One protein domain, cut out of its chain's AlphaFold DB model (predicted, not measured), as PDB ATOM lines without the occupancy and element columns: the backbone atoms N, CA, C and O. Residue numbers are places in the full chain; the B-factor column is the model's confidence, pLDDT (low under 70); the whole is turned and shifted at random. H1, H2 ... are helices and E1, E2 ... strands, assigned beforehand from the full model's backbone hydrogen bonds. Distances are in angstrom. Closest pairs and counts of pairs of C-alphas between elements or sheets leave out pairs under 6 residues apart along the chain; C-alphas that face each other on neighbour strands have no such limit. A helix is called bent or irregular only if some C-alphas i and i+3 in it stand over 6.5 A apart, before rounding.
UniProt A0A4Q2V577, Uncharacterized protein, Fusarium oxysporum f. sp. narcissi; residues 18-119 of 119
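Overview. This is residues 18 to 119 of the 119 residues of an uncharacterized protein of Fusarium oxysporum f. sp. narcissi (UniProt A0A4Q2V577). Picture a two-stranded hairpin, E1 and E2, with two helices over one of its faces: H2 packs mainly on E1 and H3 mainly on E2. A third helix, H1, stands free of this body at one side, and a long stretch without a named element, residues 38 to 57, joins it to H2. The 102 printed residues hold three named helices and two named strands, in the order H1, H2, E1, E2, H3; the sheet has the order E1 - E2, antiparallel, and the class is mixed, helices and strands. The whole is loose, with a radius of gyration of the C-alphas of 16.0 A, and spans 38 by 33 by 32 A.

Along the chain. Find C-alpha 18 at (142.013, 109.600, 119.711); from there H1, residues 18 to 37, runs 28.5 A to C-alpha 37. It has a kink of 31 degrees near residue 25 and is only just irregular, with C-alphas 23 and 26 lying 6.7 A apart. Next look for C-alpha 58 at (160.880, 123.701, 147.240), where H2, residues 58 to 73, begins its 22.4 A. E1 is residues 84 to 90, 18.0 A long, and E2 is residues 93 to 99, 19.9 A long. H3, residues 105 to 117, covers 18.2 A and ends at C-alpha 117, (145.661, 138.434, 146.896).

Arrangement. Start at the hairpin of E1 and E2, antiparallel at 155 degrees between their directions. There you find N 86 and O 97 at 2.9 A and N 95 and O 88 at 2.8 A, both within hydrogen-bond range. H2 comes closest to E1 at the C-alphas of Ala 70 and Met 85, 7.1 A apart. H3 comes closest to E2 at the C-alphas of Phe 98 and Ala 112, 7.0 A apart. H2, with residues 69 to 73 alone, and H3, with residues 111 to 115 alone, only just touch, with 3 pairs of C-alphas within 8 A; the closest are those of Leu 69 and Val 115, 6.8 A apart. These helices run opposite ways at a steep tilt of 37 degrees, only just steep. H1 is apart from H2, H3, E1 and E2. In H2 and H3 every O i to N i+4 pair is within hydrogen-bond range; in H1, 14 of 16 are.

Size, cuts and confidence. The farthest C-alphas, those of Phe 18 and Asp 53, are 45.4 A apart. Residues 18 to 49, of which 18 to 37 belong to H1, stand free; without them the body spans 39 by 33 by 17 A. The printed part has no cut, and the link from H1 to H2 is long, with 20 residues. In the B-factor column, residues 36 to 56 and 77 to 79 of this model are under 70; the mean pLDDT of the printed part is 74.8.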
ATOM      1  N   PHE A  18     141.251 110.328 118.699       83.88
ATOM      2  CA  PHE A  18     142.013 109.600 119.711       83.88
ATOM      3  C   PHE A  18     142.597 110.560 120.752       83.88
ATOM      4  O   PHE A  18     142.435 110.338 121.952       83.88
ATOM      5  N   GLN A  19     143.175 111.677 120.311       78.62
ATOM      6  CA  GLN A  19     143.675 112.737 121.188       78.62
ATOM      7  C   GLN A  19     142.556 113.359 122.028       78.62
ATOM      8  O   GLN A  19     142.727 113.586 123.224       78.62
ATOM      9  N   ARG A  20     141.376 113.578 121.430       77.94
ATOM     10  CA  ARG A  20     140.193 114.034 122.174       77.94
ATOM     11  C   ARG A  20     139.789 113.020 123.233       77.94
ATOM     12  O   ARG A  20     139.534 113.404 124.369       77.94
ATOM     13  N   ARG A  21     139.754 111.730 122.888       78.69
ATOM     14  CA  ARG A  21     139.407 110.670 123.839       78.69
ATOM     15  C   ARG A  21     140.361 110.651 125.034       78.69
ATOM     16  O   ARG A  21     139.871 110.637 126.155       78.69
ATOM     17  N   LEU A  22     141.671 110.724 124.799       76.44
ATOM     18  CA  LEU A  22     142.673 110.794 125.869       76.44
ATOM     19  C   LEU A  22     142.473 112.006 126.789       76.44
ATOM     20  O   LEU A  22     142.703 111.906 127.987       76.44
ATOM     21  N   LEU A  23     142.025 113.139 126.243       76.31
ATOM     22  CA  LEU A  23     141.774 114.350 127.025       76.31
ATOM     23  C   LEU A  23     140.497 114.249 127.877       76.31
ATOM     24  O   LEU A  23     140.459 114.736 129.003       76.31
ATOM     25  N   TYR A  24     139.448 113.617 127.346       82.44
ATOM     26  CA  TYR A  24     138.161 113.472 128.035       82.44
ATOM     27  C   TYR A  24     138.103 112.272 128.984       82.44
ATOM     28  O   TYR A  24     137.268 112.260 129.883       82.44
ATOM     29  N   GLU A  25     138.959 111.267 128.813       82.06
ATOM     30  CA  GLU A  25     138.956 110.052 129.633       82.06
ATOM     31  C   GLU A  25     139.192 110.332 131.132       82.06
ATOM     32  O   GLU A  25     138.385 109.854 131.934       82.06
ATOM     33  N   PRO A  26     140.158 111.180 131.546       78.31
ATOM     34  CA  PRO A  26     140.300 111.587 132.946       78.31
ATOM     35  C   PRO A  26     139.077 112.333 133.493       78.31
ATOM     36  O   PRO A  26     138.671 112.089 134.624       78.31
ATOM     37  N   ILE A  27     138.446 113.190 132.681       77.69
ATOM     38  CA  ILE A  27     137.255 113.966 133.072       77.69
ATOM     39  C   ILE A  27     136.055 113.036 133.288       77.69
ATOM     40  O   ILE A  27     135.296 113.178 134.246       77.69
ATOM     41  N   VAL A  28     135.875 112.057 132.398       83.31
ATOM     42  CA  VAL A  28     134.813 111.049 132.513       83.31
ATOM     43  C   VAL A  28     135.055 110.147 133.721       83.31
ATOM     44  O   VAL A  28     134.101 109.811 134.424       83.31
ATOM     45  N   LEU A  29     136.311 109.780 133.987       81.06
ATOM     46  CA  LEU A  29     136.690 109.008 135.167       81.06
ATOM     47  C   LEU A  29     136.392 109.782 136.456       81.06
ATOM     48  O   LEU A  29     135.737 109.240 137.341       81.06
ATOM     49  N   GLU A  30     136.807 111.044 136.545       78.81
ATOM     50  CA  GLU A  30     136.520 111.917 137.687       78.81
ATOM     51  C   GLU A  30     135.011 112.067 137.906       78.81
ATOM     52  O   GLU A  30     134.520 111.874 139.018       78.81
ATOM     53  N   TYR A  31     134.245 112.316 136.840       76.56
ATOM     54  CA  TYR A  31     132.789 112.376 136.921       76.56
ATOM     55  C   TYR A  31     132.194 111.067 137.457       76.56
ATOM     56  O   TYR A  31     131.357 111.093 138.359       76.56
ATOM     57  N   ALA A  32     132.639 109.915 136.948       80.50
ATOM     58  CA  ALA A  32     132.190 108.612 137.428       80.50
ATOM     59  C   ALA A  32     132.562 108.382 138.902       80.50
ATOM     60  O   ALA A  32     131.736 107.879 139.665       80.50
ATOM     61  N   MET A  33     133.759 108.802 139.322       72.38
ATOM     62  CA  MET A  33     134.213 108.729 140.712       72.38
ATOM     63  C   MET A  33     133.345 109.594 141.628       72.38
ATOM     64  O   MET A  33     132.821 109.078 142.612       72.38
ATOM     65  N   ILE A  34     133.089 110.855 141.269       71.44
ATOM     66  CA  ILE A  34     132.194 111.750 142.019       71.44
ATOM     67  C   ILE A  34     130.800 111.125 142.162       71.44
ATOM     68  O   ILE A  34     130.244 111.081 143.261       71.44
ATOM     69  N   GLN A  35     130.237 110.595 141.070       74.00
ATOM     70  CA  GLN A  35     128.928 109.939 141.118       74.00
ATOM     71  C   GLN A  35     128.937 108.669 141.976       74.00
ATOM     72  O   GLN A  35     127.955 108.390 142.659       74.00
ATOM     73  N   SER A  36     130.044 107.923 141.991       67.25
ATOM     74  CA  SER A  36     130.193 106.739 142.838       67.25
ATOM     75  C   SER A  36     130.331 107.088 144.326       67.25
ATOM     76  O   SER A  36     129.717 106.431 145.164       67.25
ATOM     77  N   CYS A  37     131.040 108.169 144.667       61.28
ATOM     78  CA  CYS A  37     131.169 108.662 146.039       61.28
ATOM     79  C   CYS A  37     129.850 109.237 146.575       61.28
ATOM     80  O   CYS A  37     129.549 109.079 147.755       61.28
ATOM     81  N   ASN A  38     129.001 109.813 145.717       57.41
ATOM     82  CA  ASN A  38     127.659 110.261 146.109       57.41
ATOM     83  C   ASN A  38     126.749 109.114 146.609       57.41
ATOM     84  O   ASN A  38     125.750 109.387 147.280       57.41
ATOM     85  N   LEU A  39     127.081 107.849 146.311       53.88
ATOM     86  CA  LEU A  39     126.354 106.657 146.774       53.88
ATOM     87  C   LEU A  39     126.859 106.119 148.127       53.88
ATOM     88  O   LEU A  39     126.119 105.407 148.803       53.88
ATOM     89  N   ALA A  40     128.074 106.478 148.545       54.03
ATOM     90  CA  ALA A  40     128.697 106.047 149.794       54.03
ATOM     91  C   ALA A  40     128.949 107.273 150.682       54.03
ATOM     92  O   ALA A  40     130.038 107.835 150.719       54.03
ATOM     93  N   ARG A  41     127.898 107.739 151.363       49.25
ATOM     94  CA  ARG A  41     127.994 108.867 152.296       49.25
ATOM     95  C   ARG A  41     128.671 108.417 153.590       49.25
ATOM     96  O   ARG A  41     127.986 107.961 154.500       49.25
ATOM     97  N   GLU A  42     129.975 108.627 153.686       52.62
ATOM     98  CA  GLU A  42     130.621 108.916 154.966       52.62
ATOM     99  C   GLU A  42     131.017 110.397 154.999       52.62
ATOM    100  O   GLU A  42     131.274 111.015 153.961       52.62
ATOM    101  N   GLU A  43     130.924 111.006 156.181       52.56
ATOM    102  CA  GLU A  43     131.226 112.423 156.373       52.56
ATOM    103  C   GLU A  43     132.688 112.732 156.008       52.56
ATOM    104  O   GLU A  43     133.550 111.872 156.177       52.56
ATOM    105  N   PRO A  44     133.005 113.947 155.516       51.44
ATOM    106  CA  PRO A  44     134.372 114.271 155.140       51.44
ATOM    107  C   PRO A  44     135.254 114.281 156.391       51.44
ATOM    108  O   PRO A  44     135.002 115.065 157.311       51.44
ATOM    109  N   GLU A  45     136.298 113.451 156.405       42.16
ATOM    110  CA  GLU A  45     137.356 113.541 157.406       42.16
ATOM    111  C   GLU A  45     137.953 114.951 157.383       42.16
ATOM    112  O   GLU A  45     138.379 115.486 156.354       42.16
ATOM    113  N   SER A  46     137.900 115.587 158.548       50.84
ATOM    114  CA  SER A  46     138.256 116.980 158.721       50.84
ATOM    115  C   SER A  46     139.776 117.152 158.754       50.84
ATOM    116  O   SER A  46     140.453 116.484 159.529       50.84
ATOM    117  N   HIS A  47     140.257 118.138 157.998       47.84
ATOM    118  CA  HIS A  47     141.520 118.854 158.196       47.84
ATOM    119  C   HIS A  47     142.808 118.014 158.156       47.84
ATOM    120  O   HIS A  47     143.331 117.577 159.178       47.84
ATOM    121  N   ALA A  48     143.428 117.950 156.975       46.34
ATOM    122  CA  ALA A  48     144.862 117.705 156.890       46.34
ATOM    123  C   ALA A  48     145.613 118.907 157.495       46.34
ATOM    124  O   ALA A  48     145.754 119.955 156.860       46.34
ATOM    125  N   THR A  49     146.078 118.777 158.736       49.88
ATOM    126  CA  THR A  49     147.060 119.693 159.322       49.88
ATOM    127  C   THR A  49     148.409 119.416 158.669       49.88
ATOM    128  O   THR A  49     149.052 118.412 158.968       49.88
ATOM    129  N   VAL A  50     148.818 120.270 157.732       53.38
ATOM    130  CA  VAL A  50     150.162 120.204 157.153       53.38
ATOM    131  C   VAL A  50     151.121 120.897 158.116       53.38
ATOM    132  O   VAL A  50     150.935 122.076 158.420       53.38
ATOM    133  N   ASP A  51     152.107 120.153 158.609       53.66
ATOM    134  CA  ASP A  51     153.168 120.657 159.477       53.66
ATOM    135  C   ASP A  51     154.202 121.416 158.626       53.66
ATOM    136  O   ASP A  51     154.860 120.831 157.762       53.66
ATOM    137  N   PHE A  52     154.278 122.740 158.795       55.38
ATOM    138  CA  PHE A  52     155.084 123.629 157.943       55.38
ATOM    139  C   PHE A  52     156.583 123.581 158.256       55.38
ATOM    140  O   PHE A  52     157.397 123.996 157.433       55.38
ATOM    141  N   ASP A  53     156.953 123.037 159.411       57.19
ATOM    142  CA  ASP A  53     158.331 123.066 159.896       57.19
ATOM    143  C   ASP A  53     159.217 121.974 159.258       57.19
ATOM    144  O   ASP A  53     160.421 121.927 159.504       57.19
ATOM    145  N   ASN A  54     158.643 121.116 158.401       53.56
ATOM    146  CA  ASN A  54     159.297 119.942 157.805       53.56
ATOM    147  C   ASN A  54     159.264 119.902 156.266       53.56
ATOM    148  O   ASN A  54     159.377 118.832 155.672       53.56
ATOM    149  N   LEU A  55     159.115 121.046 155.597       58.25
ATOM    150  CA  LEU A  55     159.202 121.108 154.137       58.25
ATOM    151  C   LEU A  55     160.653 120.930 153.677       58.25
ATOM    152  O   LEU A  55     161.453 121.862 153.716       58.25
ATOM    153  N   GLN A  56     161.001 119.712 153.263       63.81
ATOM    154  CA  GLN A  56     162.374 119.318 152.946       63.81
ATOM    155  C   GLN A  56     162.804 119.744 151.532       63.81
ATOM    156  O   GLN A  56     163.990 119.660 151.208       63.81
ATOM    157  N   SER A  57     161.882 120.227 150.685       78.94
ATOM    158  CA  SER A  57     162.200 120.744 149.345       78.94
ATOM    159  C   SER A  57     161.222 121.812 148.832       78.94
ATOM    160  O   SER A  57     160.031 121.787 149.147       78.94
ATOM    161  N   ASP A  58     161.700 122.697 147.947       82.12
ATOM    162  CA  ASP A  58     160.880 123.701 147.240       82.12
ATOM    163  C   ASP A  58     159.684 123.073 146.504       82.12
ATOM    164  O   ASP A  58     158.611 123.668 146.390       82.12
ATOM    165  N   PHE A  59     159.841 121.831 146.037       78.81
ATOM    166  CA  PHE A  59     158.775 121.076 145.385       78.81
ATOM    167  C   PHE A  59     157.645 120.698 146.351       78.81
ATOM    168  O   PHE A  59     156.468 120.773 145.994       78.81
ATOM    169  N   GLU A  60     157.974 120.320 147.588       79.25
ATOM    170  CA  GLU A  60     156.968 120.080 148.625       79.25
ATOM    171  C   GLU A  60     156.252 121.381 148.997       79.25
ATOM    172  O   GLU A  60     155.030 121.375 149.152       79.25
ATOM    173  N   ALA A  61     156.972 122.507 149.043       81.56
ATOM    174  CA  ALA A  61     156.386 123.821 149.323       81.56
ATOM    175  C   ALA A  61     155.400 124.236 148.247       81.56
ATOM    176  O   ALA A  61     154.271 124.629 148.549       81.56
ATOM    177  N   PHE A  62     155.787 124.042 146.991       83.81
ATOM    178  CA  PHE A  62     154.908 124.259 145.860       83.81
ATOM    179  C   PHE A  62     153.668 123.356 145.915       83.81
ATOM    180  O   PHE A  62     152.549 123.838 145.748       83.81
ATOM    181  N   ARG A  63     153.821 122.062 146.230       82.50
ATOM    182  CA  ARG A  63     152.673 121.150 146.388       82.50
ATOM    183  C   ARG A  63     151.721 121.594 147.493       82.50
ATOM    184  O   ARG A  63     150.510 121.574 147.291       82.50
ATOM    185  N   VAL A  64     152.243 121.989 148.653       83.12
ATOM    186  CA  VAL A  64     151.419 122.464 149.774       83.12
ATOM    187  C   VAL A  64     150.687 123.751 149.405       83.12
ATOM    188  O   VAL A  64     149.499 123.879 149.706       83.12
ATOM    189  N   LEU A  65     151.357 124.672 148.709       84.88
ATOM    190  CA  LEU A  65     150.740 125.886 148.183       84.88
ATOM    191  C   LEU A  65     149.577 125.552 147.244       84.88
ATOM    192  O   LEU A  65     148.458 126.005 147.474       84.88
ATOM    193  N   VAL A  66     149.814 124.715 146.229       84.88
ATOM    194  CA  VAL A  66     148.787 124.308 145.259       84.88
ATOM    195  C   VAL A  66     147.600 123.644 145.960       84.88
ATOM    196  O   VAL A  66     146.457 123.982 145.663       84.88
ATOM    197  N   ASN A  67     147.845 122.773 146.941       84.56
ATOM    198  CA  ASN A  67     146.781 122.130 147.716       84.56
ATOM    199  C   ASN A  67     145.933 123.138 148.505       84.56
ATOM    200  O   ASN A  67     144.710 123.017 148.543       84.56
ATOM    201  N   LYS A  68     146.556 124.150 149.119       84.81
ATOM    202  CA  LYS A  68     145.819 125.217 149.812       84.81
ATOM    203  C   LYS A  68     144.984 126.048 148.845       84.81
ATOM    204  O   LYS A  68     143.831 126.350 149.140       84.81
ATOM    205  N   LEU A  69     145.538 126.390 147.685       85.69
ATOM    206  CA  LEU A  69     144.802 127.123 146.656       85.69
ATOM    207  C   LEU A  69     143.625 126.304 146.107       85.69
ATOM    208  O   LEU A  69     142.554 126.860 145.878       85.69
ATOM    209  N   ALA A  70     143.781 124.984 145.975       82.44
ATOM    210  CA  ALA A  70     142.689 124.085 145.609       82.44
ATOM    211  C   ALA A  70     141.565 124.085 146.663       82.44
ATOM    212  O   ALA A  70     140.398 124.181 146.299       82.44
ATOM    213  N   GLN A  71     141.896 124.076 147.960       81.62
ATOM    214  CA  GLN A  71     140.894 124.206 149.032       81.62
ATOM    215  C   GLN A  71     140.149 125.545 148.980       81.62
ATOM    216  O   GLN A  71     138.945 125.593 149.207       81.62
ATOM    217  N   VAL A  72     140.848 126.637 148.660       81.44
ATOM    218  CA  VAL A  72     140.224 127.957 148.460       81.44
ATOM    219  C   VAL A  72     139.282 127.954 147.250       81.44
ATOM    220  O   VAL A  72     138.242 128.610 147.274       81.44
ATOM    221  N   CYS A  73     139.634 127.216 146.197       80.56
ATOM    222  CA  CYS A  73     138.799 127.042 145.011       80.56
ATOM    223  C   CYS A  73     137.548 126.198 145.297       80.56
ATOM    224  O   CYS A  73     136.484 126.505 144.751       80.56
ATOM    225  N   ASP A  74     137.662 125.195 146.175       80.00
ATOM    226  CA  ASP A  74     136.576 124.320 146.631       80.00
ATOM    227  C   ASP A  74     135.888 124.840 147.905       80.00
ATOM    228  O   ASP A  74     135.744 124.158 148.919       80.00
ATOM    229  N   ASN A  75     135.473 126.105 147.864       74.94
ATOM    230  CA  ASN A  75     134.894 126.797 149.012       74.94
ATOM    231  C   ASN A  75     133.393 126.527 149.240       74.94
ATOM    232  O   ASN A  75     132.854 126.941 150.268       74.94
ATOM    233  N   GLU A  76     132.714 125.840 148.317       71.81
ATOM    234  CA  GLU A  76     131.278 125.554 148.387       71.81
ATOM    235  C   GLU A  76     130.966 124.073 148.146       71.81
ATOM    236  O   GLU A  76     131.251 123.504 147.091       71.81
ATOM    237  N   ARG A  77     130.277 123.448 149.110       64.12
ATOM    238  CA  ARG A  77     129.783 122.071 148.965       64.12
ATOM    239  C   ARG A  77     128.718 121.998 147.868       64.12
ATOM    240  O   ARG A  77     127.788 122.798 147.845       64.12
ATOM    241  N   GLY A  78     128.793 120.975 147.017       65.88
ATOM    242  CA  GLY A  78     127.806 120.728 145.952       65.88
ATOM    243  C   GLY A  78     128.265 121.123 144.545       65.88
ATOM    244  O   GLY A  78     127.468 121.062 143.606       65.88
ATOM    245  N   GLY A  79     129.543 121.482 144.380       65.12
ATOM    246  CA  GLY A  79     130.165 121.691 143.071       65.12
ATOM    247  C   GLY A  79     129.840 123.040 142.429       65.12
ATOM    248  O   GLY A  79     129.986 123.180 141.216       65.12
ATOM    249  N   ASN A  80     129.392 124.022 143.221       72.06
ATOM    250  CA  ASN A  80     129.386 125.435 142.830       72.06
ATOM    251  C   ASN A  80     130.742 126.095 143.150       72.06
ATOM    252  O   ASN A  80     130.831 127.186 143.699       72.06
ATOM    253  N   SER A  81     131.823 125.385 142.844       78.19
ATOM    254  CA  SER A  81     133.201 125.774 143.118       78.19
ATOM    255  C   SER A  81     133.971 125.990 141.816       78.19
ATOM    256  O   SER A  81     133.509 125.651 140.718       78.19
ATOM    257  N   VAL A  82     135.158 126.590 141.924       76.06
ATOM    258  CA  VAL A  82     136.113 126.536 140.815       76.06
ATOM    259  C   VAL A  82     136.514 125.072 140.644       76.06
ATOM    260  O   VAL A  82     136.985 124.441 141.581       76.06
ATOM    261  N   THR A  83     136.286 124.534 139.449       74.44
ATOM    262  CA  THR A  83     136.487 123.113 139.139       74.44
ATOM    263  C   THR A  83     137.962 122.785 138.937       74.44
ATOM    264  O   THR A  83     138.406 121.709 139.315       74.44
ATOM    265  N   ALA A  84     138.729 123.702 138.348       77.50
ATOM    266  CA  ALA A  84     140.157 123.514 138.149       77.50
ATOM    267  C   ALA A  84     140.913 124.841 138.230       77.50
ATOM    268  O   ALA A  84     140.425 125.885 137.791       77.50
ATOM    269  N   MET A  85     142.135 124.766 138.753       84.19
ATOM    270  CA  MET A  85     143.113 125.847 138.736       84.19
ATOM    271  C   MET A  85     144.445 125.293 138.229       84.19
ATOM    272  O   MET A  85     144.843 124.187 138.591       84.19
ATOM    273  N   THR A  86     145.146 126.046 137.389       84.81
ATOM    274  CA  THR A  86     146.486 125.700 136.904       84.81
ATOM    275  C   THR A  86     147.417 126.895 137.057       84.81
ATOM    276  O   THR A  86     147.006 128.030 136.831       84.81
ATOM    277  N   ILE A  87     148.662 126.622 137.450       86.19
ATOM    278  CA  ILE A  87     149.742 127.606 137.530       86.19
ATOM    279  C   ILE A  87     150.696 127.317 136.371       86.19
ATOM    280  O   ILE A  87     151.275 126.233 136.309       86.19
ATOM    281  N   LEU A  88     150.814 128.260 135.444       86.06
ATOM    282  CA  LEU A  88     151.653 128.173 134.253       86.06
ATOM    283  C   LEU A  88     152.841 129.130 134.369       86.06
ATOM    284  O   LEU A  88     152.815 130.092 135.133       86.06
ATOM    285  N   GLU A  89     153.887 128.875 133.591       85.88
ATOM    286  CA  GLU A  89     154.986 129.822 133.431       85.88
ATOM    287  C   GLU A  89     154.557 130.934 132.464       85.88
ATOM    288  O   GLU A  89     154.345 130.687 131.277       85.88
ATOM    289  N   GLY A  90     154.386 132.150 132.981       86.06
ATOM    290  CA  GLY A  90     154.034 133.334 132.203       86.06
ATOM    291  C   GLY A  90     155.232 134.255 131.968       86.06
ATOM    292  O   GLY A  90     156.283 134.148 132.601       86.06
ATOM    293  N   THR A  91     155.070 135.233 131.075       85.12
ATOM    294  CA  THR A  91     156.158 136.152 130.685       85.12
ATOM    295  C   THR A  91     156.631 137.077 131.810       85.12
ATOM    296  O   THR A  91     157.746 137.582 131.745       85.12
ATOM    297  N   ASN A  92     155.794 137.315 132.827       87.12
ATOM    298  CA  ASN A  92     156.068 138.216 133.955       87.12
ATOM    299  C   ASN A  92     155.922 137.505 135.314       87.12
ATOM    300  O   ASN A  92     155.587 138.143 136.311       87.12
ATOM    301  N   GLY A  93     156.133 136.187 135.347       84.25
ATOM    302  CA  GLY A  93     155.914 135.349 136.526       84.25
ATOM    303  C   GLY A  93     154.797 134.322 136.317       84.25
ATOM    304  O   GLY A  93     154.375 134.105 135.180       84.25
ATOM    305  N   PRO A  94     154.331 133.657 137.388       84.88
ATOM    306  CA  PRO A  94     153.335 132.599 137.275       84.88
ATOM    307  C   PRO A  94     151.984 133.137 136.782       84.88
ATOM    308  O   PRO A  94     151.472 134.133 137.295       84.88
ATOM    309  N   GLU A  95     151.393 132.451 135.809       85.62
ATOM    310  CA  GLU A  95     150.054 132.725 135.291       85.62
ATOM    311  C   GLU A  95     149.042 131.754 135.909       85.62
ATOM    312  O   GLU A  95     149.221 130.537 135.862       85.62
ATOM    313  N   PHE A  96     147.967 132.289 136.491       85.06
ATOM    314  CA  PHE A  96     146.920 131.499 137.137       85.06
ATOM    315  C   PHE A  96     145.695 131.402 136.231       85.06
ATOM    316  O   PHE A  96     145.035 132.403 135.955       85.06
ATOM    317  N   VAL A  97     145.370 130.184 135.804       84.69
ATOM    318  CA  VAL A  97     144.211 129.895 134.955       84.69
ATOM    319  C   VAL A  97     143.153 129.178 135.780       84.69
ATOM    320  O   VAL A  97     143.447 128.187 136.446       84.69
ATOM    321  N   PHE A  98     141.914 129.666 135.715       85.25
ATOM    322  CA  PHE A  98     140.776 129.138 136.466       85.25
ATOM    323  C   PHE A  98     139.696 128.632 135.509       85.25
ATOM    324  O   PHE A  98     139.376 129.290 134.519       85.25
ATOM    325  N   ALA A  99     139.096 127.491 135.833       79.50
ATOM    326  CA  ALA A  99     137.958 126.935 135.115       79.50
ATOM    327  C   ALA A  99     136.866 126.511 136.099       79.50
ATOM    328  O   ALA A  99     137.144 125.916 137.141       79.50
ATOM    329  N   ALA A 100     135.609 126.791 135.763       82.44
ATOM    330  CA  ALA A 100     134.464 126.385 136.564       82.44
ATOM    331  C   ALA A 100     133.302 125.947 135.670       82.44
ATOM    332  O   ALA A 100     133.025 126.560 134.640       82.44
ATOM    333  N   ASN A 101     132.604 124.890 136.084       74.69
ATOM    334  CA  ASN A 101     131.452 124.368 135.347       74.69
ATOM    335  C   ASN A 101     130.153 125.132 135.636       74.69
ATOM    336  O   ASN A 101     129.290 125.218 134.761       74.69
ATOM    337  N   ARG A 102     129.990 125.629 136.870       72.62
ATOM    338  CA  ARG A 102     128.726 126.197 137.373       72.62
ATOM    339  C   ARG A 102     128.795 127.664 137.788       72.62
ATOM    340  O   ARG A 102     127.737 128.255 137.952       72.62
ATOM    341  N   LYS A 103     130.000 128.232 137.897       75.62
ATOM    342  CA  LYS A 103     130.193 129.651 138.206       75.62
ATOM    343  C   LYS A 103     130.091 130.517 136.959       75.62
ATOM    344  O   LYS A 103     130.526 130.112 135.876       75.62
ATOM    345  N   ASP A 104     129.543 131.709 137.131       80.62
ATOM    346  CA  ASP A 104     129.601 132.748 136.118       80.62
ATOM    347  C   ASP A 104     130.966 133.460 136.096       80.62
ATOM    348  O   ASP A 104     131.878 133.206 136.887       80.62
ATOM    349  N   GLU A 105     131.137 134.334 135.113       79.94
ATOM    350  CA  GLU A 105     132.390 135.040 134.865       79.94
ATOM    351  C   GLU A 105     132.774 136.015 135.996       79.94
ATOM    352  O   GLU A 105     133.967 136.190 136.269       79.94
ATOM    353  N   GLU A 106     131.808 136.629 136.684       83.19
ATOM    354  CA  GLU A 106     132.101 137.500 137.826       83.19
ATOM    355  C   GLU A 106     132.532 136.690 139.045       83.19
ATOM    356  O   GLU A 106     133.502 137.058 139.711       83.19
ATOM    357  N   GLU A 107     131.878 135.558 139.293       81.06
ATOM    358  CA  GLU A 107     132.213 134.641 140.381       81.06
ATOM    359  C   GLU A 107     133.609 134.026 140.200       81.06
ATOM    360  O   GLU A 107     134.396 133.987 141.152       81.06
ATOM    361  N   ILE A 108     133.963 133.609 138.977       82.06
ATOM    362  CA  ILE A 108     135.319 133.127 138.656       82.06
ATOM    363  C   ILE A 108     136.340 134.246 138.885       82.06
ATOM    364  O   ILE A 108     137.375 134.022 139.516       82.06
ATOM    365  N   ARG A 109     136.050 135.471 138.426       84.88
ATOM    366  CA  ARG A 109     136.941 136.628 138.601       84.88
ATOM    367  C   ARG A 109     137.116 137.003 140.074       84.88
ATOM    368  O   ARG A 109     138.211 137.402 140.471       84.88
ATOM    369  N   ALA A 110     136.070 136.879 140.887       84.25
ATOM    370  CA  ALA A 110     136.136 137.114 142.324       84.25
ATOM    371  C   ALA A 110     137.045 136.088 143.016       84.25
ATOM    372  O   ALA A 110     137.921 136.478 143.789       84.25
ATOM    373  N   THR A 111     136.902 134.799 142.684       82.19
ATOM    374  CA  THR A 111     137.796 133.751 143.199       82.19
ATOM    375  C   THR A 111     139.238 133.956 142.730       82.19
ATOM    376  O   THR A 111     140.148 133.885 143.552       82.19
ATOM    377  N   ALA A 112     139.456 134.300 141.456       83.12
ATOM    378  CA  ALA A 112     140.789 134.586 140.926       83.12
ATOM    379  C   ALA A 112     141.467 135.740 141.679       83.12
ATOM    380  O   ALA A 112     142.587 135.589 142.154       83.12
ATOM    381  N   ARG A 113     140.763 136.864 141.884       85.19
ATOM    382  CA  ARG A 113     141.275 137.996 142.679       85.19
ATOM    383  C   ARG A 113     141.616 137.593 144.107       85.19
ATOM    384  O   ARG A 113     142.637 138.023 144.629       85.19
ATOM    385  N   PHE A 114     140.765 136.792 144.742       84.25
ATOM    386  CA  PHE A 114     141.008 136.328 146.103       84.25
ATOM    387  C   PHE A 114     142.270 135.462 146.189       84.25
ATOM    388  O   PHE A 114     143.108 135.701 147.052       84.25
ATOM    389  N   VAL A 115     142.440 134.518 145.260       82.06
ATOM    390  CA  VAL A 115     143.638 133.671 145.163       82.06
ATOM    391  C   VAL A 115     144.892 134.497 144.887       82.06
ATOM    392  O   VAL A 115     145.898 134.293 145.553       82.06
ATOM    393  N   THR A 116     144.843 135.458 143.963       79.50
ATOM    394  CA  THR A 116     146.000 136.321 143.684       79.50
ATOM    395  C   THR A 116     146.370 137.198 144.882       79.50
ATOM    396  O   THR A 116     147.547 137.431 145.104       79.50
ATOM    397  N   ASN A 117     145.399 137.644 145.685       82.44
ATOM    398  CA  ASN A 117     145.661 138.434 146.896       82.44
ATOM    399  C   ASN A 117     146.214 137.610 148.076       82.44
ATOM    400  O   ASN A 117     146.639 138.193 149.071       82.44
ATOM    401  N   LEU A 118     146.143 136.276 148.013       79.31
ATOM    402  CA  LEU A 118     146.703 135.370 149.024       79.31
ATOM    403  C   LEU A 118     148.211 135.127 148.841       79.31
ATOM    404  O   LEU A 118     148.822 134.513 149.719       79.31
ATOM    405  N   LEU A 119     148.774 135.558 147.709       76.94
ATOM    406  CA  LEU A 119     150.169 135.384 147.300       76.94
ATOM    407  C   LEU A 119     150.945 136.696 147.453       76.94
ATOM    408  O   LEU A 119     152.137 136.608 147.818       76.94
TER     409      LEU A 119